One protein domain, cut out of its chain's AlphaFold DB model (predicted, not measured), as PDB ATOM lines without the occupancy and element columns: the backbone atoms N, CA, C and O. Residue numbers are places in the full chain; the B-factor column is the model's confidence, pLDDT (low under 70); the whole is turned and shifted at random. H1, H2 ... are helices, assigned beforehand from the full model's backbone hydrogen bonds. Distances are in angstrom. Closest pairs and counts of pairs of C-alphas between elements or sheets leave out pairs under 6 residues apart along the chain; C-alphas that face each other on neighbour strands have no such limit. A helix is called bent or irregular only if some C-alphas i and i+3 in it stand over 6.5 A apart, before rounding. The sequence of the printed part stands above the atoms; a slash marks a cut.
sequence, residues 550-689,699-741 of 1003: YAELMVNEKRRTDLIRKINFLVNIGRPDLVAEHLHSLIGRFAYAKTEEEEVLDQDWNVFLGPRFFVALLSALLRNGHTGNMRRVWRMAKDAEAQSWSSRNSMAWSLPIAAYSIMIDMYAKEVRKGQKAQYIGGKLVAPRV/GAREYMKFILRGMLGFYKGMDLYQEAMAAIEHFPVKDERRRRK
ATOM      1  N   TYR A 550      17.085 -16.585 -33.050       73.50
ATOM      2  CA  TYR A 550      17.485 -15.301 -32.484       73.50
ATOM      3  C   TYR A 550      17.893 -15.416 -31.007       73.50
ATOM      4  O   TYR A 550      18.747 -14.651 -30.562       73.50
ATOM      5  N   ALA A 551      17.353 -16.400 -30.280       80.62
ATOM      6  CA  ALA A 551      17.810 -16.778 -28.948       80.62
ATOM      7  C   ALA A 551      19.106 -17.618 -28.989       80.62
ATOM      8  O   ALA A 551      19.996 -17.364 -28.182       80.62
ATOM      9  N   GLU A 552      19.310 -18.484 -29.991       82.31
ATOM     10  CA  GLU A 552      20.632 -19.086 -30.273       82.31
ATOM     11  C   GLU A 552      21.695 -17.985 -30.472       82.31
ATOM     12  O   GLU A 552      22.746 -17.972 -29.831       82.31
ATOM     13  N   LEU A 553      21.380 -16.971 -31.288       77.56
ATOM     14  CA  LEU A 553      22.230 -15.792 -31.498       77.56
ATOM     15  C   LEU A 553      22.366 -14.883 -30.259       77.56
ATOM     16  O   LEU A 553      23.134 -13.919 -30.315       77.56
ATOM     17  N   MET A 554      21.655 -15.131 -29.155       82.81
ATOM     18  CA  MET A 554      21.942 -14.486 -27.866       82.81
ATOM     19  C   MET A 554      23.070 -15.181 -27.106       82.81
ATOM     20  O   MET A 554      23.821 -14.489 -26.428       82.81
ATOM     21  N   VAL A 555      23.219 -16.501 -27.243       80.81
ATOM     22  CA  VAL A 555      24.271 -17.278 -26.564       80.81
ATOM     23  C   VAL A 555      25.661 -16.823 -27.006       80.81
ATOM     24  O   VAL A 555      26.540 -16.596 -26.184       80.81
ATOM     25  N   ASN A 556      25.831 -16.591 -28.308       79.69
ATOM     26  CA  ASN A 556      27.117 -16.200 -28.894       79.69
ATOM     27  C   ASN A 556      27.411 -14.683 -28.793       79.69
ATOM     28  O   ASN A 556      28.395 -14.204 -29.359       79.69
ATOM     29  N   GLU A 557      26.562 -13.893 -28.120       81.94
ATOM     30  CA  GLU A 557      26.670 -12.429 -28.094       81.94
ATOM     31  C   GLU A 557      27.571 -11.920 -26.960       81.94
ATOM     32  O   GLU A 557      27.116 -11.650 -25.848       81.94
ATOM     33  N   LYS A 558      28.855 -11.691 -27.267       82.06
ATOM     34  CA  LYS A 558      29.824 -11.126 -26.310       82.06
ATOM     35  C   LYS A 558      29.486  -9.685 -25.872       82.06
ATOM     36  O   LYS A 558      30.012  -9.215 -24.864       82.06
ATOM     37  N   ARG A 559      28.630  -8.944 -26.598       84.50
ATOM     38  CA  ARG A 559      28.299  -7.539 -26.282       84.50
ATOM     39  C   ARG A 559      27.057  -7.402 -25.399       84.50
ATOM     40  O   ARG A 559      25.926  -7.453 -25.880       84.50
ATOM     41  N   ARG A 560      27.266  -7.064 -24.118       87.06
ATOM     42  CA  ARG A 560      26.205  -6.770 -23.126       87.06
ATOM     43  C   ARG A 560      25.073  -5.884 -23.665       87.06
ATOM     44  O   ARG A 560      23.902  -6.182 -23.442       87.06
ATOM     45  N   THR A 561      25.399  -4.776 -24.333       83.44
ATOM     46  CA  THR A 561      24.401  -3.821 -24.855       83.44
ATOM     47  C   THR A 561      23.457  -4.459 -25.859       83.44
ATOM     48  O   THR A 561      22.263  -4.160 -25.865       83.44
ATOM     49  N   ASP A 562      23.988  -5.349 -26.688       81.00
ATOM     50  CA  ASP A 562      23.235  -6.013 -27.736       81.00
ATOM     51  C   ASP A 562      22.461  -7.195 -27.161       81.00
ATOM     52  O   ASP A 562      21.267  -7.288 -27.422       81.00
ATOM     53  N   LEU A 563      23.043  -7.973 -26.242       87.69
ATOM     54  CA  LEU A 563      22.328  -8.990 -25.460       87.69
ATOM     55  C   LEU A 563      21.109  -8.416 -24.704       87.69
ATOM     56  O   LEU A 563      20.014  -8.977 -24.773       87.69
ATOM     57  N   ILE A 564      21.247  -7.247 -24.063       90.75
ATOM     58  CA  ILE A 564      20.125  -6.527 -23.429       90.75
ATOM     59  C   ILE A 564      19.048  -6.151 -24.459       90.75
ATOM     60  O   ILE A 564      17.855  -6.271 -24.165       90.75
ATOM     61  N   ARG A 565      19.429  -5.707 -25.664       81.88
ATOM     62  CA  ARG A 565      18.474  -5.438 -26.755       81.88
ATOM     63  C   ARG A 565      17.762  -6.722 -27.193       81.88
ATOM     64  O   ARG A 565      16.540  -6.700 -27.296       81.88
ATOM     65  N   LYS A 566      18.484  -7.838 -27.367       85.75
ATOM     66  CA  LYS A 566      17.906  -9.126 -27.795       85.75
ATOM     67  C   LYS A 566      16.870  -9.653 -26.793       85.75
ATOM     68  O   LYS A 566      15.764 -10.016 -27.192       85.75
ATOM     69  N   ILE A 567      17.182  -9.594 -25.492       91.94
ATOM     70  CA  ILE A 567      16.248  -9.961 -24.413       91.94
ATOM     71  C   ILE A 567      14.990  -9.087 -24.464       91.94
ATOM     72  O   ILE A 567      13.882  -9.619 -24.500       91.94
ATOM     73  N   ASN A 568      15.139  -7.756 -24.497       88.31
ATOM     74  CA  ASN A 568      13.995  -6.837 -24.521       88.31
ATOM     75  C   ASN A 568      13.130  -7.007 -25.785       88.31
ATOM     76  O   ASN A 568      11.906  -6.930 -25.702       88.31
ATOM     77  N   PHE A 569      13.745  -7.311 -26.927       82.94
ATOM     78  CA  PHE A 569      13.061  -7.567 -28.193       82.94
ATOM     79  C   PHE A 569      12.192  -8.835 -28.154       82.94
ATOM     80  O   PHE A 569      10.997  -8.770 -28.449       82.94
ATOM     81  N   LEU A 570      12.735  -9.973 -27.697       87.81
ATOM     82  CA  LEU A 570      11.951 -11.201 -27.478       87.81
ATOM     83  C   LEU A 570      10.821 -10.976 -26.458       87.81
ATOM     84  O   LEU A 570       9.682 -11.407 -26.653       87.81
ATOM     85  N   VAL A 571      11.115 -10.223 -25.399       87.69
ATOM     86  CA  VAL A 571      10.153  -9.786 -24.380       87.69
ATOM     87  C   VAL A 571       9.011  -8.942 -24.966       87.69
ATOM     88  O   VAL A 571       7.868  -9.109 -24.528       87.69
ATOM     89  N   ASN A 572       9.285  -8.075 -25.946       82.56
ATOM     90  CA  ASN A 572       8.309  -7.187 -26.586       82.56
ATOM     91  C   ASN A 572       7.473  -7.877 -27.672       82.56
ATOM     92  O   ASN A 572       6.257  -7.687 -27.687       82.56
ATOM     93  N   ILE A 573       8.070  -8.762 -28.479       81.38
ATOM     94  CA  ILE A 573       7.339  -9.669 -29.393       81.38
ATOM     95  C   ILE A 573       6.418 -10.632 -28.616       81.38
ATOM     96  O   ILE A 573       5.470 -11.191 -29.167       81.38
ATOM     97  N   GLY A 574       6.657 -10.811 -27.314       85.44
ATOM     98  CA  GLY A 574       5.875 -11.716 -26.478       85.44
ATOM     99  C   GLY A 574       6.345 -13.166 -26.577       85.44
ATOM    100  O   GLY A 574       5.544 -14.063 -26.326       85.44
ATOM    101  N   ARG A 575       7.636 -13.378 -26.879       89.81
ATOM    102  CA  ARG A 575       8.347 -14.661 -26.762       89.81
ATOM    103  C   ARG A 575       9.376 -14.688 -25.601       89.81
ATOM    104  O   ARG A 575      10.562 -14.923 -25.838       89.81
ATOM    105  N   PRO A 576       8.990 -14.408 -24.333       92.94
ATOM    106  CA  PRO A 576       9.895 -14.505 -23.178       92.94
ATOM    107  C   PRO A 576      10.193 -15.960 -22.755       92.94
ATOM    108  O   PRO A 576      11.001 -16.181 -21.856       92.94
ATOM    109  N   ASP A 577       9.528 -16.936 -23.372       92.00
ATOM    110  CA  ASP A 577       9.811 -18.373 -23.319       92.00
ATOM    111  C   ASP A 577      11.223 -18.695 -23.797       92.00
ATOM    112  O   ASP A 577      12.009 -19.247 -23.032       92.00
ATOM    113  N   LEU A 578      11.609 -18.190 -24.964       91.50
ATOM    114  CA  LEU A 578      12.925 -18.449 -25.552       91.50
ATOM    115  C   LEU A 578      14.088 -17.916 -24.700       91.50
ATOM    116  O   LEU A 578      15.154 -18.522 -24.638       91.50
ATOM    117  N   VAL A 579      13.860 -16.808 -23.984       93.50
ATOM    118  CA  VAL A 579      14.811 -16.241 -23.010       93.50
ATOM    119  C   VAL A 579      14.943 -17.129 -21.762       93.50
ATOM    120  O   VAL A 579      15.996 -17.149 -21.131       93.50
ATOM    121  N   ALA A 580      13.884 -17.853 -21.387       91.25
ATOM    122  CA  ALA A 580      13.893 -18.778 -20.256       91.25
ATOM    123  C   ALA A 580      14.498 -20.145 -20.615       91.25
ATOM    124  O   ALA A 580      15.132 -20.754 -19.758       91.25
ATOM    125  N   GLU A 581      14.335 -20.596 -21.860       90.62
ATOM    126  CA  GLU A 581      14.976 -21.798 -22.412       90.62
ATOM    127  C   GLU A 581      16.496 -21.615 -22.502       90.62
ATOM    128  O   GLU A 581      17.256 -22.377 -21.908       90.62
ATOM    129  N   HIS A 582      16.947 -20.530 -23.139       89.81
ATOM    130  CA  HIS A 582      18.373 -20.232 -23.313       89.81
ATOM    131  C   HIS A 582      19.047 -19.699 -22.036       89.81
ATOM    132  O   HIS A 582      20.244 -19.429 -22.037       89.81
ATOM    133  N   LEU A 583      18.313 -19.569 -20.922       89.75
ATOM    134  CA  LEU A 583      18.809 -19.036 -19.646       89.75
ATOM    135  C   LEU A 583      20.081 -19.739 -19.147       89.75
ATOM    136  O   LEU A 583      20.962 -19.080 -18.604       89.75
ATOM    137  N   HIS A 584      20.173 -21.054 -19.361       86.44
ATOM    138  CA  HIS A 584      21.337 -21.864 -18.995       86.44
ATOM    139  C   HIS A 584      22.588 -21.500 -19.809       86.44
ATOM    140  O   HIS A 584      23.694 -21.515 -19.284       86.44
ATOM    141  N   SER A 585      22.408 -21.124 -21.075       86.06
ATOM    142  CA  SER A 585      23.484 -20.730 -21.988       86.06
ATOM    143  C   SER A 585      23.866 -19.252 -21.844       86.06
ATOM    144  O   SER A 585      25.007 -18.883 -22.093       86.06
ATOM    145  N   LEU A 586      22.930 -18.396 -21.416       85.50
ATOM    146  CA  LEU A 586      23.194 -16.984 -21.100       85.50
ATOM    147  C   LEU A 586      23.963 -16.793 -19.785       85.50
ATOM    148  O   LEU A 586      24.584 -15.748 -19.584       85.50
ATOM    149  N   ILE A 587      23.851 -17.755 -18.866       85.38
ATOM    150  CA  ILE A 587      24.389 -17.690 -17.507       85.38
ATOM    151  C   ILE A 587      24.937 -19.074 -17.127       85.38
ATOM    152  O   ILE A 587      24.190 -19.925 -16.647       85.38
ATOM    153  N   GLY A 588      26.251 -19.281 -17.283       74.69
ATOM    154  CA  GLY A 588      26.909 -20.588 -17.100       74.69
ATOM    155  C   GLY A 588      26.627 -21.282 -15.757       74.69
ATOM    156  O   GLY A 588      26.445 -22.498 -15.713       74.69
ATOM    157  N   ARG A 589      26.458 -20.508 -14.675       60.47
ATOM    158  CA  ARG A 589      26.096 -20.987 -13.321       60.47
ATOM    159  C   ARG A 589      24.697 -21.623 -13.187       60.47
ATOM    160  O   ARG A 589      24.290 -21.960 -12.078       60.47
ATOM    161  N   PHE A 590      23.914 -21.747 -14.262       64.56
ATOM    162  CA  PHE A 590      22.635 -22.472 -14.235       64.56
ATOM    163  C   PHE A 590      22.776 -23.992 -14.434       64.56
ATOM    164  O   PHE A 590      21.802 -24.720 -14.212       64.56
ATOM    165  N   ALA A 591      23.963 -24.480 -14.814       58.59
ATOM    166  CA  ALA A 591      24.331 -25.886 -14.661       58.59
ATOM    167  C   ALA A 591      24.506 -26.244 -13.171       58.59
ATOM    168  O   ALA A 591      24.919 -25.411 -12.365       58.59
ATOM    169  N   TYR A 592      24.170 -27.479 -12.795       55.94
ATOM    170  CA  TYR A 592      24.420 -27.999 -11.449       55.94
ATOM    171  C   TYR A 592      25.772 -28.715 -11.426       55.94
ATOM    172  O   TYR A 592      25.980 -29.612 -12.236       55.94
ATOM    173  N   ALA A 593      26.616 -28.344 -10.458       57.81
ATOM    174  CA  ALA A 593      28.037 -28.686 -10.342       57.81
ATOM    175  C   ALA A 593      28.936 -28.077 -11.443       57.81
ATOM    176  O   ALA A 593      28.691 -28.215 -12.639       57.81
ATOM    177  N   LYS A 594      29.991 -27.399 -10.984       64.69
ATOM    178  CA  LYS A 594      31.142 -26.871 -11.729       64.69
ATOM    179  C   LYS A 594      32.375 -27.019 -10.829       64.69
ATOM    180  O   LYS A 594      32.218 -27.179  -9.619       64.69
ATOM    181  N   THR A 595      33.573 -26.964 -11.402       77.06
ATOM    182  CA  THR A 595      34.828 -26.880 -10.639       77.06
ATOM    183  C   THR A 595      35.027 -25.476 -10.053       77.06
ATOM    184  O   THR A 595      34.443 -24.505 -10.539       77.06
ATOM    185  N   GLU A 596      35.866 -25.350  -9.021       75.81
ATOM    186  CA  GLU A 596      36.141 -24.058  -8.368       75.81
ATOM    187  C   GLU A 596      36.748 -23.026  -9.339       75.81
ATOM    188  O   GLU A 596      36.391 -21.849  -9.300       75.81
ATOM    189  N   GLU A 597      37.597 -23.464 -10.275       72.31
ATOM    190  CA  GLU A 597      38.216 -22.599 -11.292       72.31
ATOM    191  C   GLU A 597      37.185 -22.007 -12.269       72.31
ATOM    192  O   GLU A 597      37.198 -20.804 -12.548       72.31
ATOM    193  N   GLU A 598      36.234 -22.823 -12.742       73.25
ATOM    194  CA  GLU A 598      35.099 -22.323 -13.522       73.25
ATOM    195  C   GLU A 598      34.207 -21.393 -12.694       73.25
ATOM    196  O   GLU A 598      33.656 -20.426 -13.231       73.25
ATOM    197  N   GLU A 599      34.058 -21.660 -11.391       75.31
ATOM    198  CA  GLU A 599      33.247 -20.812 -10.528       75.31
ATOM    199  C   GLU A 599      33.810 -19.382 -10.443       75.31
ATOM    200  O   GLU A 599      33.007 -18.437 -10.437       75.31
ATOM    201  N   VAL A 600      35.143 -19.221 -10.408       75.38
ATOM    202  CA  VAL A 600      35.850 -17.924 -10.387       75.38
ATOM    203  C   VAL A 600      35.619 -17.137 -11.679       75.38
ATOM    204  O   VAL A 600      35.191 -15.981 -11.617       75.38
ATOM    205  N   LEU A 601      35.833 -17.751 -12.848       75.88
ATOM    206  CA  LEU A 601      35.641 -17.088 -14.148       75.88
ATOM    207  C   LEU A 601      34.183 -16.644 -14.366       75.88
ATOM    208  O   LEU A 601      33.929 -15.555 -14.891       75.88
ATOM    209  N   ASP A 602      33.216 -17.435 -13.892       75.81
ATOM    210  CA  ASP A 602      31.803 -17.051 -13.919       75.81
ATOM    211  C   ASP A 602      31.488 -15.833 -13.014       75.81
ATOM    212  O   ASP A 602      30.480 -15.164 -13.255       75.81
ATOM    213  N   GLN A 603      32.287 -15.503 -11.985       80.56
ATOM    214  CA  GLN A 603      32.012 -14.340 -11.110       80.56
ATOM    215  C   GLN A 603      32.186 -13.028 -11.878       80.56
ATOM    216  O   GLN A 603      31.241 -12.243 -11.997       80.56
ATOM    217  N   ASP A 604      33.365 -12.825 -12.469       86.69
ATOM    218  CA  ASP A 604      33.687 -11.599 -13.202       86.69
ATOM    219  C   ASP A 604      32.769 -11.398 -14.421       86.69
ATOM    220  O   ASP A 604      32.374 -10.265 -14.712       86.69
ATOM    221  N   TRP A 605      32.325 -12.476 -15.084       89.06
ATOM    222  CA  TRP A 605      31.325 -12.377 -16.153       89.06
ATOM    223  C   TRP A 605      29.967 -11.859 -15.650       89.06
ATOM    224  O   TRP A 605      29.383 -10.953 -16.251       89.06
ATOM    225  N   ASN A 606      29.472 -12.362 -14.515       91.06
ATOM    226  CA  ASN A 606      28.218 -11.877 -13.930       91.06
ATOM    227  C   ASN A 606      28.323 -10.417 -13.447       91.06
ATOM    228  O   ASN A 606      27.371  -9.646 -13.598       91.06
ATOM    229  N   VAL A 607      29.491  -9.999 -12.948       93.56
ATOM    230  CA  VAL A 607      29.772  -8.594 -12.614       93.56
ATOM    231  C   VAL A 607      29.808  -7.711 -13.872       93.56
ATOM    232  O   VAL A 607      29.238  -6.616 -13.863       93.56
ATOM    233  N   PHE A 608      30.410  -8.183 -14.969       91.75
ATOM    234  CA  PHE A 608      30.475  -7.485 -16.262       91.75
ATOM    235  C   PHE A 608      29.095  -7.306 -16.923       91.75
ATOM    236  O   PHE A 608      28.821  -6.256 -17.523       91.75
ATOM    237  N   LEU A 609      28.203  -8.296 -16.789       92.81
ATOM    238  CA  LEU A 609      26.832  -8.255 -17.313       92.81
ATOM    239  C   LEU A 609      25.983  -7.120 -16.711       92.81
ATOM    240  O   LEU A 609      25.140  -6.556 -17.411       92.81
ATOM    241  N   GLY A 610      26.242  -6.715 -15.465       94.75
ATOM    242  CA  GLY A 610      25.738  -5.463 -14.894       94.75
ATOM    243  C   GLY A 610      24.214  -5.368 -14.668       94.75
ATOM    244  O   GLY A 610      23.426  -6.243 -15.041       94.75
ATOM    245  N   PRO A 611      23.736  -4.257 -14.076       96.06
ATOM    246  CA  PRO A 611      22.396  -4.197 -13.490       96.06
ATOM    247  C   PRO A 611      21.259  -4.251 -14.521       96.06
ATOM    248  O   PRO A 611      20.205  -4.836 -14.265       96.06
ATOM    249  N   ARG A 612      21.444  -3.664 -15.713       95.38
ATOM    250  CA  ARG A 612      20.398  -3.627 -16.754       95.38
ATOM    251  C   ARG A 612      20.169  -4.976 -17.431       95.38
ATOM    252  O   ARG A 612      19.052  -5.210 -17.891       95.38
ATOM    253  N   PHE A 613      21.171  -5.857 -17.460       95.69
ATOM    254  CA  PHE A 613      20.994  -7.235 -17.913       95.69
ATOM    255  C   PHE A 613      20.065  -7.992 -16.966       95.69
ATOM    256  O   PHE A 613      19.025  -8.486 -17.402       95.69
ATOM    257  N   PHE A 614      20.360  -7.979 -15.661       96.75
ATOM    258  CA  PHE A 614      19.513  -8.631 -14.662       96.75
ATOM    259  C   PHE A 614      18.083  -8.068 -14.651       96.75
ATOM    260  O   PHE A 614      17.132  -8.842 -14.609       96.75
ATOM    261  N   VAL A 615      17.887  -6.750 -14.797       96.81
ATOM    262  CA  VAL A 615      16.540  -6.150 -14.933       96.81
ATOM    263  C   VAL A 615      15.797  -6.660 -16.177       96.81
ATOM    264  O   VAL A 615      14.623  -7.025 -16.076       96.81
ATOM    265  N   ALA A 616      16.450  -6.708 -17.344       95.81
ATOM    266  CA  ALA A 616      15.836  -7.201 -18.579       95.81
ATOM    267  C   ALA A 616      15.474  -8.695 -18.478       95.81
ATOM    268  O   ALA A 616      14.376  -9.104 -18.864       95.81
ATOM    269  N   LEU A 617      16.360  -9.498 -17.889       96.25
ATOM    270  CA  LEU A 617      16.179 -10.936 -17.722       96.25
ATOM    271  C   LEU A 617      15.098 -11.278 -16.685       96.25
ATOM    272  O   LEU A 617      14.218 -12.094 -16.952       96.25
ATOM    273  N   LEU A 618      15.096 -10.605 -15.530       96.94
ATOM    274  CA  LEU A 618      14.033 -10.737 -14.531       96.94
ATOM    275  C   LEU A 618      12.677 -10.284 -15.105       96.94
ATOM    276  O   LEU A 618      11.662 -10.917 -14.829       96.94
ATOM    277  N   SER A 619      12.647  -9.250 -15.957       95.75
ATOM    278  CA  SER A 619      11.441  -8.828 -16.692       95.75
ATOM    279  C   SER A 619      10.930  -9.919 -17.647       95.75
ATOM    280  O   SER A 619       9.723 -10.176 -17.690       95.75
ATOM    281  N   ALA A 620      11.824 -10.622 -18.355       95.19
ATOM    282  CA  ALA A 620      11.462 -11.769 -19.190       95.19
ATOM    283  C   ALA A 620      10.856 -12.911 -18.359       95.19
ATOM    284  O   ALA A 620       9.725 -13.341 -18.612       95.19
ATOM    285  N   LEU A 621      11.553 -13.336 -17.304       95.19
ATOM    286  CA  LEU A 621      11.103 -14.412 -16.418       95.19
ATOM    287  C   LEU A 621       9.798 -14.057 -15.679       95.19
ATOM    288  O   LEU A 621       8.959 -14.935 -15.478       95.19
ATOM    289  N   LEU A 622       9.561 -12.777 -15.366       94.56
ATOM    290  CA  LEU A 622       8.311 -12.260 -14.791       94.56
ATOM    291  C   LEU A 622       7.125 -12.283 -15.777       94.56
ATOM    292  O   LEU A 622       5.972 -12.403 -15.338       94.56
ATOM    293  N   ARG A 623       7.380 -12.126 -17.087       92.50
ATOM    294  CA  ARG A 623       6.352 -12.239 -18.142       92.50
ATOM    295  C   ARG A 623       6.014 -13.697 -18.448       92.50
ATOM    296  O   ARG A 623       4.836 -13.997 -18.610       92.50
ATOM    297  N   ASN A 624       7.014 -14.578 -18.491       92.50
ATOM    298  CA  ASN A 624       6.818 -16.008 -18.742       92.50
ATOM    299  C   ASN A 624       6.252 -16.750 -17.504       92.50
ATOM    300  O   ASN A 624       5.327 -17.551 -17.602       92.50
ATOM    301  N   GLY A 625       6.723 -16.401 -16.302       90.00
ATOM    302  CA  GLY A 625       6.172 -16.869 -15.023       90.00
ATOM    303  C   GLY A 625       6.997 -17.929 -14.282       90.00
ATOM    304  O   GLY A 625       6.508 -18.458 -13.280       90.00
ATOM    305  N   HIS A 626       8.233 -18.220 -14.707       89.81
ATOM    306  CA  HIS A 626       9.140 -19.156 -14.022       89.81
ATOM    307  C   HIS A 626       9.713 -18.558 -12.727       89.81
ATOM    308  O   HIS A 626      10.875 -18.154 -12.659       89.81
ATOM    309  N   THR A 627       8.904 -18.532 -11.667       90.00
ATOM    310  CA  THR A 627       9.285 -17.962 -10.361       90.00
ATOM    311  C   THR A 627      10.502 -18.650  -9.724       90.00
ATOM    312  O   THR A 627      11.270 -18.006  -9.014       90.00
ATOM    313  N   GLY A 628      10.732 -19.936 -10.026       87.50
ATOM    314  CA  GLY A 628      11.936 -20.672  -9.622       87.50
ATOM    315  C   GLY A 628      13.212 -20.099 -10.246       87.50
ATOM    316  O   GLY A 628      14.111 -19.673  -9.522       87.50
ATOM    317  N   ASN A 629      13.262 -20.016 -11.579       90.81
ATOM    318  CA  ASN A 629      14.400 -19.448 -12.313       90.81
ATOM    319  C   ASN A 629      14.614 -17.974 -11.950       90.81
ATOM    320  O   ASN A 629      15.743 -17.548 -11.732       90.81
ATOM    321  N   MET A 630      13.530 -17.218 -11.783       94.12
ATOM    322  CA  MET A 630      13.582 -15.811 -11.391       94.12
ATOM    323  C   MET A 630      14.225 -15.604 -10.004       94.12
ATOM    324  O   MET A 630      15.037 -14.699  -9.838       94.12
ATOM    325  N   ARG A 631      13.970 -16.493  -9.029       92.81
ATOM    326  CA  ARG A 631      14.671 -16.497  -7.726       92.81
ATOM    327  C   ARG A 631      16.133 -16.958  -7.803       92.81
ATOM    328  O   ARG A 631      16.915 -16.587  -6.928       92.81
ATOM    329  N   ARG A 632      16.522 -17.752  -8.809       92.12
ATOM    330  CA  ARG A 632      17.936 -18.088  -9.067       92.12
ATOM    331  C   ARG A 632      18.677 -16.879  -9.648       92.12
ATOM    332  O   ARG A 632      19.663 -16.465  -9.052       92.12
ATOM    333  N   VAL A 633      18.129 -16.257 -10.699       94.44
ATOM    334  CA  VAL A 633      18.652 -15.004 -11.279       94.44
ATOM    335  C   VAL A 633      18.731 -13.891 -10.232       94.44
ATOM    336  O   VAL A 633      19.714 -13.166 -10.220       94.44
ATOM    337  N   TRP A 634      17.755 -13.770  -9.323       96.00
ATOM    338  CA  TRP A 634      17.823 -12.781  -8.239       96.00
ATOM    339  C   TRP A 634      19.037 -12.968  -7.331       96.00
ATOM    340  O   TRP A 634      19.761 -12.005  -7.113       96.00
ATOM    341  N   ARG A 635      19.281 -14.187  -6.824       94.75
ATOM    342  CA  ARG A 635      20.459 -14.449  -5.980       94.75
ATOM    343  C   ARG A 635      21.738 -14.116  -6.735       94.75
ATOM    344  O   ARG A 635      22.467 -13.251  -6.288       94.75
ATOM    345  N   MET A 636      21.892 -14.632  -7.953       93.50
ATOM    346  CA  MET A 636      23.041 -14.306  -8.801       93.50
ATOM    347  C   MET A 636      23.231 -12.803  -9.046       93.50
ATOM    348  O   MET A 636      24.358 -12.323  -9.080       93.50
ATOM    349  N   ALA A 637      22.142 -12.048  -9.190       95.75
ATOM    350  CA  ALA A 637      22.186 -10.599  -9.342       95.75
ATOM    351  C   ALA A 637      22.632  -9.884  -8.050       95.75
ATOM    352  O   ALA A 637      23.289  -8.849  -8.136       95.75
ATOM    353  N   LYS A 638      22.301 -10.430  -6.870       96.56
ATOM    354  CA  LYS A 638      22.781  -9.972  -5.552       96.56
ATOM    355  C   LYS A 638      24.237 -10.361  -5.296       96.56
ATOM    356  O   LYS A 638      24.990  -9.546  -4.769       96.56
ATOM    357  N   ASP A 639      24.630 -11.563  -5.704       94.75
ATOM    358  CA  ASP A 639      26.000 -12.070  -5.606       94.75
ATOM    359  C   ASP A 639      26.929 -11.204  -6.477       94.75
ATOM    360  O   ASP A 639      27.920 -10.665  -5.987       94.75
ATOM    361  N   ALA A 640      26.535 -10.947  -7.732       94.81
ATOM    362  CA  ALA A 640      27.245 -10.069  -8.664       94.81
ATOM    363  C   ALA A 640      27.219  -8.587  -8.253       94.81
ATOM    364  O   ALA A 640      28.219  -7.886  -8.413       94.81
ATOM    365  N   GLU A 641      26.113  -8.099  -7.671       96.00
ATOM    366  CA  GLU A 641      26.070  -6.780  -7.030       96.00
ATOM    367  C   GLU A 641      27.160  -6.701  -5.951       96.00
ATOM    368  O   GLU A 641      28.026  -5.829  -6.033       96.00
ATOM    369  N   ALA A 642      27.185  -7.635  -4.994       94.94
ATOM    370  CA  ALA A 642      28.163  -7.666  -3.905       94.94
ATOM    371  C   ALA A 642      29.616  -7.798  -4.404       94.94
ATOM    372  O   ALA A 642      30.486  -7.044  -3.959       94.94
ATOM    373  N   GLN A 643      29.871  -8.685  -5.369       94.06
ATOM    374  CA  GLN A 643      31.177  -8.845  -6.020       94.06
ATOM    375  C   GLN A 643      31.646  -7.534  -6.678       94.06
ATOM    376  O   GLN A 643      32.811  -7.170  -6.518       94.06
ATOM    377  N   SER A 644      30.749  -6.763  -7.313       95.25
ATOM    378  CA  SER A 644      31.100  -5.479  -7.949       95.25
ATOM    379  C   SER A 644      31.621  -4.412  -6.968       95.25
ATOM    380  O   SER A 644      32.437  -3.566  -7.347       95.25
ATOM    381  N   TRP A 645      31.188  -4.453  -5.698       93.38
ATOM    382  CA  TRP A 645      31.682  -3.562  -4.636       93.38
ATOM    383  C   TRP A 645      33.003  -4.042  -4.026       93.38
ATOM    384  O   TRP A 645      33.809  -3.206  -3.602       93.38
ATOM    385  N   SER A 646      33.218  -5.359  -3.978       92.94
ATOM    386  CA  SER A 646      34.407  -5.992  -3.392       92.94
ATOM    387  C   SER A 646      35.605  -6.012  -4.342       92.94
ATOM    388  O   SER A 646      36.727  -5.732  -3.915       92.94
ATOM    389  N   SER A 647      35.388  -6.300  -5.628       90.12
ATOM    390  CA  SER A 647      36.462  -6.365  -6.622       90.12
ATOM    391  C   SER A 647      37.070  -4.982  -6.894       90.12
ATOM    392  O   SER A 647      36.408  -3.933  -6.845       90.12
ATOM    393  N   ARG A 648      38.385  -4.978  -7.143       85.81
ATOM    394  CA  ARG A 648      39.164  -3.782  -7.503       85.81
ATOM    395  C   ARG A 648      39.075  -3.473  -8.998       85.81
ATOM    396  O   ARG A 648      39.105  -2.305  -9.365       85.81
ATOM    397  N   ASN A 649      38.933  -4.510  -9.823       87.25
ATOM    398  CA  ASN A 649      39.010  -4.414 -11.282       87.25
ATOM    399  C   ASN A 649      37.640  -4.117 -11.918       87.25
ATOM    400  O   ASN A 649      37.570  -3.606 -13.033       87.25
ATOM    401  N   SER A 650      36.543  -4.399 -11.208       89.69
ATOM    402  CA  SER A 650      35.187  -4.092 -11.664       89.69
ATOM    403  C   SER A 650      34.738  -2.671 -11.321       89.69
ATOM    404  O   SER A 650      34.979  -2.151 -10.227       89.69
ATOM    405  N   MET A 651      33.945  -2.085 -12.217       92.44
ATOM    406  CA  MET A 651      33.124  -0.916 -11.903       92.44
ATOM    407  C   MET A 651      32.012  -1.310 -10.920       92.44
ATOM    408  O   MET A 651      31.257  -2.242 -11.198       92.44
ATOM    409  N   ALA A 652      31.883  -0.594  -9.802       94.50
ATOM    410  CA  ALA A 652      30.867  -0.898  -8.794       94.50
ATOM    411  C   ALA A 652      29.456  -0.549  -9.293       94.50
ATOM    412  O   ALA A 652      29.257   0.478  -9.957       94.50
ATOM    413  N   TRP A 653      28.466  -1.385  -8.971       96.06
ATOM    414  CA  TRP A 653      27.068  -1.144  -9.324       96.06
ATOM    415  C   TRP A 653      26.073  -1.658  -8.285       96.06
ATOM    416  O   TRP A 653      26.396  -2.408  -7.373       96.06
ATOM    417  N   SER A 654      24.826  -1.217  -8.430       95.62
ATOM    418  CA  SER A 654      23.695  -1.607  -7.589       95.62
ATOM    419  C   SER A 654      22.527  -2.039  -8.462       95.62
ATOM    420  O   SER A 654      22.354  -1.528  -9.574       95.62
ATOM    421  N   LEU A 655      21.699  -2.953  -7.961       96.94
ATOM    422  CA  LEU A 655      20.423  -3.264  -8.585       96.94
ATOM    423  C   LEU A 655      19.483  -2.059  -8.429       96.94
ATOM    424  O   LEU A 655      19.246  -1.607  -7.308       96.94
ATOM    425  N   PRO A 656      18.929  -1.515  -9.528       96.69
ATOM    426  CA  PRO A 656      17.998  -0.400  -9.455       96.69
ATOM    427  C   PRO A 656      16.652  -0.871  -8.898       96.69
ATOM    428  O   PRO A 656      16.298  -2.049  -8.996       96.69
ATOM    429  N   ILE A 657      15.844   0.073  -8.413       96.94
ATOM    430  CA  ILE A 657      14.524  -0.190  -7.815       96.94
ATOM    431  C   ILE A 657      13.608  -1.066  -8.689       96.94
ATOM    432  O   ILE A 657      12.835  -1.881  -8.184       96.94
ATOM    433  N   ALA A 658      13.738  -0.965 -10.016       96.56
ATOM    434  CA  ALA A 658      13.002  -1.774 -10.980       96.56
ATOM    435  C   ALA A 658      13.215  -3.291 -10.791       96.56
ATOM    436  O   ALA A 658      12.279  -4.057 -11.009       96.56
ATOM    437  N   ALA A 659      14.400  -3.733 -10.354       97.25
ATOM    438  CA  ALA A 659      14.690  -5.144 -10.094       97.25
ATOM    439  C   ALA A 659      13.906  -5.661  -8.872       97.25
ATOM    440  O   ALA A 659      13.210  -6.674  -8.968       97.25
ATOM    441  N   TYR A 660      13.926  -4.907  -7.764       97.62
ATOM    442  CA  TYR A 660      13.114  -5.181  -6.573       97.62
ATOM    443  C   TYR A 660      11.613  -5.152  -6.915       97.62
ATOM    444  O   TYR A 660      10.882  -6.083  -6.591       97.62
ATOM    445  N   SER A 661      11.157  -4.149  -7.672       97.00
ATOM    446  CA  SER A 661       9.761  -4.018  -8.129       97.00
ATOM    447  C   SER A 661       9.287  -5.219  -8.956       97.00
ATOM    448  O   SER A 661       8.172  -5.707  -8.779       97.00
ATOM    449  N   ILE A 662      10.146  -5.732  -9.843       97.00
ATOM    450  CA  ILE A 662       9.895  -6.938 -10.642       97.00
ATOM    451  C   ILE A 662       9.752  -8.174  -9.741       97.00
ATOM    452  O   ILE A 662       8.803  -8.948  -9.899       97.00
ATOM    453  N   MET A 663      10.646  -8.345  -8.764       97.62
ATOM    454  CA  MET A 663      10.587  -9.452  -7.806       97.62
ATOM    455  C   MET A 663       9.373  -9.383  -6.872       97.62
ATOM    456  O   MET A 663       8.779 -10.413  -6.548       97.62
ATOM    457  N   ILE A 664       8.952  -8.183  -6.481       96.88
ATOM    458  CA  ILE A 664       7.774  -7.995  -5.638       96.88
ATOM    459  C   ILE A 664       6.477  -8.217  -6.449       96.88
ATOM    460  O   ILE A 664       5.576  -8.877  -5.937       96.88
ATOM    461  N   ASP A 665       6.379  -7.828  -7.734       95.31
ATOM    462  CA  ASP A 665       5.233  -8.218  -8.595       95.31
ATOM    463  C   ASP A 665       5.169  -9.743  -8.826       95.31
ATOM    464  O   ASP A 665       4.077 -10.306  -8.944       95.31
ATOM    465  N   MET A 666       6.308 -10.448  -8.839       95.56
ATOM    466  CA  MET A 666       6.315 -11.918  -8.797       95.56
ATOM    467  C   MET A 666       5.683 -12.431  -7.499       95.56
ATOM    468  O   MET A 666       4.756 -13.238  -7.569       95.56
ATOM    469  N   TYR A 667       6.130 -11.975  -6.326       95.00
ATOM    470  CA  TYR A 667       5.546 -12.443  -5.066       95.00
ATOM    471  C   TYR A 667       4.073 -12.037  -4.913       95.00
ATOM    472  O   TYR A 667       3.266 -12.872  -4.512       95.00
ATOM    473  N   ALA A 668       3.662 -10.854  -5.377       93.00
ATOM    474  CA  ALA A 668       2.254 -10.468  -5.464       93.00
ATOM    475  C   ALA A 668       1.437 -11.412  -6.369       93.00
ATOM    476  O   ALA A 668       0.291 -11.743  -6.060       93.00
ATOM    477  N   LYS A 669       2.000 -11.896  -7.487       90.56
ATOM    478  CA  LYS A 669       1.366 -12.946  -8.312       90.56
ATOM    479  C   LYS A 669       1.257 -14.283  -7.577       90.56
ATOM    480  O   LYS A 669       0.280 -14.988  -7.817       90.56
ATOM    481  N   GLU A 670       2.195 -14.630  -6.698       88.25
ATOM    482  CA  GLU A 670       2.110 -15.838  -5.864       88.25
ATOM    483  C   GLU A 670       1.067 -15.690  -4.739       88.25
ATOM    484  O   GLU A 670       0.238 -16.586  -4.575       88.25
ATOM    485  N   VAL A 671       1.000 -14.533  -4.066       89.06
ATOM    486  CA  VAL A 671      -0.067 -14.186  -3.102       89.06
ATOM    487  C   VAL A 671      -1.447 -14.324  -3.752       89.06
ATOM    488  O   VAL A 671      -2.298 -15.070  -3.267       89.06
ATOM    489  N   ARG A 672      -1.639 -13.715  -4.931       85.31
ATOM    490  CA  ARG A 672      -2.873 -13.819  -5.737       85.31
ATOM    491  C   ARG A 672      -3.190 -15.243  -6.233       85.31
ATOM    492  O   ARG A 672      -4.305 -15.465  -6.706       85.31
ATOM    493  N   LYS A 673      -2.238 -16.189  -6.204       83.25
ATOM    494  CA  LYS A 673      -2.498 -17.618  -6.477       83.25
ATOM    495  C   LYS A 673      -3.006 -18.323  -5.220       83.25
ATOM    496  O   LYS A 673      -3.975 -19.063  -5.330       83.25
ATOM    497  N   GLY A 674      -2.413 -18.050  -4.053       80.00
ATOM    498  CA  GLY A 674      -2.903 -18.553  -2.763       80.00
ATOM    499  C   GLY A 674      -4.327 -18.073  -2.458       80.00
ATOM    500  O   GLY A 674      -5.210 -18.884  -2.215       80.00
ATOM    501  N   GLN A 675      -4.589 -16.772  -2.616       76.94
ATOM    502  CA  GLN A 675      -5.901 -16.143  -2.371       76.94
ATOM    503  C   GLN A 675      -7.056 -16.679  -3.231       76.94
ATOM    504  O   GLN A 675      -8.214 -16.430  -2.916       76.94
ATOM    505  N   LYS A 676      -6.769 -17.390  -4.328       70.50
ATOM    506  CA  LYS A 676      -7.795 -18.011  -5.182       70.50
ATOM    507  C   LYS A 676      -8.192 -19.418  -4.745       70.50
ATOM    508  O   LYS A 676      -9.148 -19.952  -5.296       70.50
ATOM    509  N   ALA A 677      -7.484 -20.008  -3.786       65.56
ATOM    510  CA  ALA A 677      -7.904 -21.223  -3.101       65.56
ATOM    511  C   ALA A 677      -8.793 -20.842  -1.902       65.56
ATOM    512  O   ALA A 677      -8.416 -21.027  -0.748       65.56
ATOM    513  N   GLN A 678      -9.952 -20.238  -2.184       63.12
ATOM    514  CA  GLN A 678     -10.965 -19.963  -1.166       63.12
ATOM    515  C   GLN A 678     -11.790 -21.221  -0.878       63.12
ATOM    516  O   GLN A 678     -12.062 -22.032  -1.767       63.12
ATOM    517  N   TYR A 679     -12.216 -21.356   0.376       57.97
ATOM    518  CA  TYR A 679     -13.245 -22.314   0.758       57.97
ATOM    519  C   TYR A 679     -14.597 -21.836   0.219       57.97
ATOM    520  O   TYR A 679     -15.073 -20.768   0.597       57.97
ATOM    521  N   ILE A 680     -15.219 -22.624  -0.658       65.12
ATOM    522  CA  ILE A 680     -16.571 -22.376  -1.172       65.12
ATOM    523  C   ILE A 680     -17.466 -23.451  -0.556       65.12
ATOM    524  O   ILE A 680     -17.258 -24.640  -0.799       65.12
ATOM    525  N   GLY A 681     -18.420 -23.046   0.289       64.81
ATOM    526  CA  GLY A 681     -19.315 -23.977   0.990       64.81
ATOM    527  C   GLY A 681     -18.575 -24.991   1.872       64.81
ATOM    528  O   GLY A 681     -18.829 -26.187   1.781       64.81
ATOM    529  N   GLY A 682     -17.585 -24.541   2.651       66.25
ATOM    530  CA  GLY A 682     -16.800 -25.408   3.543       66.25
ATOM    531  C   GLY A 682     -15.814 -26.360   2.848       66.25
ATOM    532  O   GLY A 682     -15.026 -27.010   3.529       66.25
ATOM    533  N   LYS A 683     -15.774 -26.412   1.509       65.94
ATOM    534  CA  LYS A 683     -14.806 -27.215   0.742       65.94
ATOM    535  C   LYS A 683     -13.740 -26.329   0.099       65.94
ATOM    536  O   LYS A 683     -14.056 -25.314  -0.524       65.94
ATOM    537  N   LEU A 684     -12.469 -26.716   0.227       63.97
ATOM    538  CA  LEU A 684     -11.344 -26.030  -0.417       63.97
ATOM    539  C   LEU A 684     -11.376 -26.303  -1.927       63.97
ATOM    540  O   LEU A 684     -10.835 -27.303  -2.402       63.97
ATOM    541  N   VAL A 685     -12.015 -25.423  -2.697       64.50
ATOM    542  CA  VAL A 685     -12.092 -25.574  -4.154       64.50
ATOM    543  C   VAL A 685     -10.758 -25.152  -4.765       64.50
ATOM    544  O   VAL A 685     -10.528 -23.984  -5.083       64.50
ATOM    545  N   ALA A 686      -9.856 -26.120  -4.937       58.62
ATOM    546  CA  ALA A 686      -8.604 -25.900  -5.645       58.62
ATOM    547  C   ALA A 686      -8.891 -25.370  -7.067       58.62
ATOM    548  O   ALA A 686      -9.696 -25.955  -7.802       58.62
ATOM    549  N   PRO A 687      -8.263 -24.260  -7.497       59.56
ATOM    550  CA  PRO A 687      -8.604 -23.633  -8.767       59.56
ATOM    551  C   PRO A 687      -8.251 -24.553  -9.946       59.56
ATOM    552  O   PRO A 687      -7.082 -24.884 -10.143       59.56
ATOM    553  N   ARG A 688      -9.250 -24.879 -10.789       57.94
ATOM    554  CA  ARG A 688      -9.190 -25.784 -11.974       57.94
ATOM    555  C   ARG A 688      -8.080 -25.496 -13.014       57.94
ATOM    556  O   ARG A 688      -7.962 -26.200 -14.006       57.94
ATOM    557  N   VAL A 689      -7.253 -24.472 -12.813       54.09
ATOM    558  CA  VAL A 689      -6.164 -24.031 -13.706       54.09
ATOM    559  C   VAL A 689      -4.876 -24.868 -13.530       54.09
ATOM    560  O   VAL A 689      -3.911 -24.680 -14.266       54.09
ATOM    561  N   GLY A 699       5.244 -25.376  -6.058       50.50
ATOM    562  CA  GLY A 699       3.934 -25.925  -5.679       50.50
ATOM    563  C   GLY A 699       3.557 -27.266  -6.313       50.50
ATOM    564  O   GLY A 699       2.389 -27.620  -6.246       50.50
ATOM    565  N   ALA A 700       4.482 -27.975  -6.968       49.78
ATOM    566  CA  ALA A 700       4.147 -29.181  -7.736       49.78
ATOM    567  C   ALA A 700       3.998 -30.477  -6.906       49.78
ATOM    568  O   ALA A 700       3.353 -31.403  -7.383       49.78
ATOM    569  N   ARG A 701       4.590 -30.572  -5.700       52.41
ATOM    570  CA  ARG A 701       4.693 -31.846  -4.946       52.41
ATOM    571  C   ARG A 701       3.820 -32.000  -3.693       52.41
ATOM    572  O   ARG A 701       3.696 -33.121  -3.225       52.41
ATOM    573  N   GLU A 702       3.183 -30.947  -3.172       51.81
ATOM    574  CA  GLU A 702       2.327 -31.044  -1.969       51.81
ATOM    575  C   GLU A 702       1.086 -30.151  -2.062       51.81
ATOM    576  O   GLU A 702       1.180 -28.935  -2.248       51.81
ATOM    577  N   TYR A 703      -0.086 -30.750  -1.850       48.81
ATOM    578  CA  TYR A 703      -1.386 -30.091  -1.993       48.81
ATOM    579  C   TYR A 703      -1.698 -29.097  -0.857       48.81
ATOM    580  O   TYR A 703      -2.343 -28.078  -1.087       48.81
ATOM    581  N   MET A 704      -1.163 -29.310   0.355       54.59
ATOM    582  CA  MET A 704      -1.336 -28.372   1.482       54.59
ATOM    583  C   MET A 704      -0.624 -27.019   1.281       54.59
ATOM    584  O   MET A 704      -0.895 -26.054   1.997       54.59
ATOM    585  N   LYS A 705       0.255 -26.886   0.277       59.56
ATOM    586  CA  LYS A 705       1.065 -25.672   0.083       59.56
ATOM    587  C   LYS A 705       0.308 -24.455  -0.472       59.56
ATOM    588  O   LYS A 705       0.938 -23.415  -0.625       59.56
ATOM    589  N   PHE A 706      -1.002 -24.490  -0.746       62.91
ATOM    590  CA  PHE A 706      -1.710 -23.313  -1.296       62.91
ATOM    591  C   PHE A 706      -1.859 -22.141  -0.316       62.91
ATOM    592  O   PHE A 706      -1.544 -21.008  -0.688       62.91
ATOM    593  N   ILE A 707      -2.257 -22.398   0.934       65.94
ATOM    594  CA  ILE A 707      -2.339 -21.361   1.981       65.94
ATOM    595  C   ILE A 707      -0.924 -20.865   2.316       65.94
ATOM    596  O   ILE A 707      -0.649 -19.663   2.266       65.94
ATOM    597  N   LEU A 708       0.013 -21.802   2.505       76.75
ATOM    598  CA  LEU A 708       1.432 -21.511   2.730       76.75
ATOM    599  C   LEU A 708       2.071 -20.709   1.584       76.75
ATOM    600  O   LEU A 708       2.927 -19.878   1.843       76.75
ATOM    601  N   ARG A 709       1.650 -20.888   0.325       78.31
ATOM    602  CA  ARG A 709       2.117 -20.099  -0.833       78.31
ATOM    603  C   ARG A 709       1.605 -18.660  -0.803       78.31
ATOM    604  O   ARG A 709       2.329 -17.762  -1.229       78.31
ATOM    605  N   GLY A 710       0.399 -18.439  -0.278       83.12
ATOM    606  CA  GLY A 710      -0.114 -17.104   0.026       83.12
ATOM    607  C   GLY A 710       0.743 -16.411   1.087       83.12
ATOM    608  O   GLY A 710       1.295 -15.343   0.832       83.12
ATOM    609  N   MET A 711       0.933 -17.066   2.236       85.69
ATOM    610  CA  MET A 711       1.740 -16.545   3.349       85.69
ATOM    611  C   MET A 711       3.215 -16.344   2.971       85.69
ATOM    612  O   MET A 711       3.774 -15.281   3.204       85.69
ATOM    613  N   LEU A 712       3.849 -17.320   2.319       86.50
ATOM    614  CA  LEU A 712       5.241 -17.233   1.870       86.50
ATOM    615  C   LEU A 712       5.436 -16.137   0.814       86.50
ATOM    616  O   LEU A 712       6.469 -15.475   0.816       86.50
ATOM    617  N   GLY A 713       4.453 -15.924  -0.067       89.62
ATOM    618  CA  GLY A 713       4.444 -14.789  -0.990       89.62
ATOM    619  C   GLY A 713       4.359 -13.447  -0.257       89.62
ATOM    620  O   GLY A 713       5.052 -12.509  -0.639       89.62
ATOM    621  N   PHE A 714       3.570 -13.369   0.820       92.19
ATOM    622  CA  PHE A 714       3.501 -12.187   1.681       92.19
ATOM    623  C   PHE A 714       4.844 -11.924   2.374       92.19
ATOM    624  O   PHE A 714       5.442 -10.871   2.152       92.19
ATOM    625  N   TYR A 715       5.373 -12.901   3.117       93.38
ATOM    626  CA  TYR A 715       6.644 -12.757   3.829       93.38
ATOM    627  C   TYR A 715       7.806 -12.452   2.879       93.38
ATOM    628  O   TYR A 715       8.493 -11.461   3.079       93.38
ATOM    629  N   LYS A 716       7.987 -13.201   1.781       93.31
ATOM    630  CA  LYS A 716       9.099 -12.947   0.843       93.31
ATOM    631  C   LYS A 716       8.933 -11.660   0.022       93.31
ATOM    632  O   LYS A 716       9.929 -11.123  -0.456       93.31
ATOM    633  N   GLY A 717       7.711 -11.140  -0.115       95.06
ATOM    634  CA  GLY A 717       7.470  -9.783  -0.610       95.06
ATOM    635  C   GLY A 717       7.916  -8.718   0.397       95.06
ATOM    636  O   GLY A 717       8.620  -7.783   0.020       95.06
ATOM    637  N   MET A 718       7.567  -8.891   1.678       96.56
ATOM    638  CA  MET A 718       7.989  -8.005   2.769       96.56
ATOM    639  C   MET A 718       9.496  -8.053   3.042       96.56
ATOM    640  O   MET A 718      10.084  -7.014   3.325       96.56
ATOM    641  N   ASP A 719      10.137  -9.216   2.913       95.56
ATOM    642  CA  ASP A 719      11.591  -9.364   3.033       95.56
ATOM    643  C   ASP A 719      12.306  -8.507   1.982       95.56
ATOM    644  O   ASP A 719      13.169  -7.707   2.326       95.56
ATOM    645  N   LEU A 720      11.903  -8.608   0.707       95.94
ATOM    646  CA  LEU A 720      12.489  -7.809  -0.378       95.94
ATOM    647  C   LEU A 720      12.175  -6.317  -0.275       95.94
ATOM    648  O   LEU A 720      12.975  -5.496  -0.715       95.94
ATOM    649  N   TYR A 721      11.020  -5.955   0.286       97.38
ATOM    650  CA  TYR A 721      10.714  -4.564   0.599       97.38
ATOM    651  C   TYR A 721      11.690  -4.013   1.643       97.38
ATOM    652  O   TYR A 721      12.282  -2.956   1.439       97.38
ATOM    653  N   GLN A 722      11.909  -4.756   2.730       96.81
ATOM    654  CA  GLN A 722      12.857  -4.374   3.777       96.81
ATOM    655  C   GLN A 722      14.304  -4.382   3.273       96.81
ATOM    656  O   GLN A 722      15.057  -3.477   3.616       96.81
ATOM    657  N   GLU A 723      14.676  -5.332   2.410       95.88
ATOM    658  CA  GLU A 723      15.981  -5.372   1.743       95.88
ATOM    659  C   GLU A 723      16.204  -4.125   0.873       95.88
ATOM    660  O   GLU A 723      17.254  -3.495   0.971       95.88
ATOM    661  N   ALA A 724      15.211  -3.725   0.069       96.25
ATOM    662  CA  ALA A 724      15.278  -2.514  -0.749       96.25
ATOM    663  C   ALA A 724      15.411  -1.249   0.112       96.25
ATOM    664  O   ALA A 724      16.297  -0.433  -0.132       96.25
ATOM    665  N   MET A 725      14.571  -1.113   1.144       96.62
ATOM    666  CA  MET A 725      14.587   0.015   2.084       96.62
ATOM    667  C   MET A 725      15.930   0.131   2.817       96.62
ATOM    668  O   MET A 725      16.563   1.185   2.779       96.62
ATOM    669  N   ALA A 726      16.429  -0.972   3.382       94.81
ATOM    670  CA  ALA A 726      17.742  -1.007   4.015       94.81
ATOM    671  C   ALA A 726      18.866  -0.702   3.011       94.81
ATOM    672  O   ALA A 726      19.811   0.010   3.350       94.81
ATOM    673  N   ALA A 727      18.773  -1.188   1.769       92.38
ATOM    674  CA  ALA A 727      19.753  -0.880   0.735       92.38
ATOM    675  C   ALA A 727      19.800   0.626   0.430       92.38
ATOM    676  O   ALA A 727      20.895   1.181   0.371       92.38
ATOM    677  N   ILE A 728      18.651   1.301   0.300       93.75
ATOM    678  CA  ILE A 728      18.574   2.759   0.089       93.75
ATOM    679  C   ILE A 728      19.284   3.518   1.212       93.75
ATOM    680  O   ILE A 728      20.067   4.420   0.930       93.75
ATOM    681  N   GLU A 729      19.050   3.135   2.468       92.81
ATOM    682  CA  GLU A 729      19.614   3.820   3.638       92.81
ATOM    683  C   GLU A 729      21.125   3.560   3.802       92.81
ATOM    684  O   GLU A 729      21.871   4.455   4.189       92.81
ATOM    685  N   HIS A 730      21.614   2.375   3.416       89.69
ATOM    686  CA  HIS A 730      23.042   2.031   3.484       89.69
ATOM    687  C   HIS A 730      23.849   2.426   2.230       89.69
ATOM    688  O   HIS A 730      25.083   2.432   2.277       89.69
ATOM    689  N   PHE A 731      23.206   2.726   1.094       85.62
ATOM    690  CA  PHE A 731      23.921   3.019  -0.153       85.62
ATOM    691  C   PHE A 731      24.753   4.311  -0.134       85.62
ATOM    692  O   PHE A 731      25.885   4.230  -0.611       85.62
ATOM    693  N   PRO A 732      24.304   5.455   0.427       85.88
ATOM    694  CA  PRO A 732      25.114   6.676   0.494       85.88
ATOM    695  C   PRO A 732      26.482   6.453   1.152       85.88
ATOM    696  O   PRO A 732      27.504   6.878   0.620       85.88
ATOM    697  N   VAL A 733      26.521   5.685   2.247       87.25
ATOM    698  CA  VAL A 733      27.759   5.341   2.969       87.25
ATOM    699  C   VAL A 733      28.680   4.450   2.122       87.25
ATOM    700  O   VAL A 733      29.901   4.613   2.141       87.25
ATOM    701  N   LYS A 734      28.122   3.508   1.346       84.19
ATOM    702  CA  LYS A 734      28.895   2.638   0.436       84.19
ATOM    703  C   LYS A 734      29.445   3.401  -0.770       84.19
ATOM    704  O   LYS A 734      30.612   3.219  -1.114       84.19
ATOM    705  N   ASP A 735      28.616   4.245  -1.378       84.25
ATOM    706  CA  ASP A 735      28.963   5.126  -2.492       84.25
ATOM    707  C   ASP A 735      30.116   6.056  -2.085       84.25
ATOM    708  O   ASP A 735      31.204   5.991  -2.662       84.25
ATOM    709  N   GLU A 736      29.958   6.804  -0.989       89.44
ATOM    710  CA  GLU A 736      31.007   7.693  -0.490       89.44
ATOM    711  C   GLU A 736      32.308   6.936  -0.161       89.44
ATOM    712  O   GLU A 736      33.396   7.360  -0.558       89.44
ATOM    713  N   ARG A 737      32.224   5.759   0.477       90.31
ATOM    714  CA  ARG A 737      33.399   4.922   0.782       90.31
ATOM    715  C   ARG A 737      34.116   4.402  -0.474       90.31
ATOM    716  O   ARG A 737      35.323   4.168  -0.409       90.31
ATOM    717  N   ARG A 738      33.421   4.223  -1.608       87.62
ATOM    718  CA  ARG A 738      34.028   3.854  -2.906       87.62
ATOM    719  C   ARG A 738      34.592   5.093  -3.621       87.62
ATOM    720  O   ARG A 738      35.720   5.013  -4.109       87.62
ATOM    721  N   ARG A 739      33.911   6.252  -3.574       89.12
ATOM    722  CA  ARG A 739      34.422   7.553  -4.073       89.12
ATOM    723  C   ARG A 739      35.720   7.971  -3.382       89.12
ATOM    724  O   ARG A 739      36.703   8.241  -4.063       89.12
ATOM    725  N   ARG A 740      35.768   7.925  -2.042       90.19
ATOM    726  CA  ARG A 740      36.974   8.206  -1.227       90.19
ATOM    727  C   ARG A 740      38.160   7.274  -1.547       90.19
ATOM    728  O   ARG A 740      39.287   7.587  -1.186       90.19
ATOM    729  N   LYS A 741      37.923   6.142  -2.225       91.12
ATOM    730  CA  LYS A 741      38.948   5.194  -2.708       91.12
ATOM    731  C   LYS A 741      39.268   5.327  -4.207       91.12
ATOM    732  O   LYS A 741      39.960   4.469  -4.744       91.12
TER     733      LYS A 741
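This is residues 550 to 689 and 699 to 741 of the 1003 residues of an uncharacterized protein of Coprinopsis marcescibilis (UniProt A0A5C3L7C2). What is the shape? The long arm H8a packs along H7 of an up-and-down bundle, H5b, H6 and H7, each running against the one before; H2 and H3 cover H5b. Of what parts? The printed part has 183 residues with eight named helices, H1 to H8 in order, and no named strand: class all helix. It is only just compact, close to loose, with a radius of gyration of the C-alphas of 18.6 A, and spans 64 by 41 by 34 A.

Which helices are bent? H8, residues 705 to 739, and H5, residues 596 to 624, each assigned by its hydrogen bonds as one helix, are bent: C-alphas 729 and 732 are 6.9 A apart, 608 and 611 9.2 A. What touches what? H8a touches H7, residues 657 to 674, opposite ways at a shallow tilt of 17 degrees, the closest C-alphas, Gly 674 and Gly 710, being 4.2 A apart. H5b forms a hairpin with H6, residues 627 to 646, the closest C-alphas, Leu 621 and Met 630, being 5.8 A apart. And the backbones? Every O i to N i+4 pair is within hydrogen-bond range in H1, H2, H3, H5b, H6, H7, H8a and H8b; in H5a 8 of 9 are, and H4, with 4 residues, is too short for such a pair.

Where is the start? H1, residues 550 to 555, begins at C-alpha 550, (17.485, -15.301, -32.484). And the end? H8b ends at C-alpha 739, (34.422, 7.553, -4.073).

How large? C-alphas 681 and 741 are farthest apart, 65.3 A. What is missing or uncertain? Residues 690 to 698 are cut out, with 13.0 A between C-alphas 689 and 699. pLDDT is under 70 at 28 residues, among them 677 to 689.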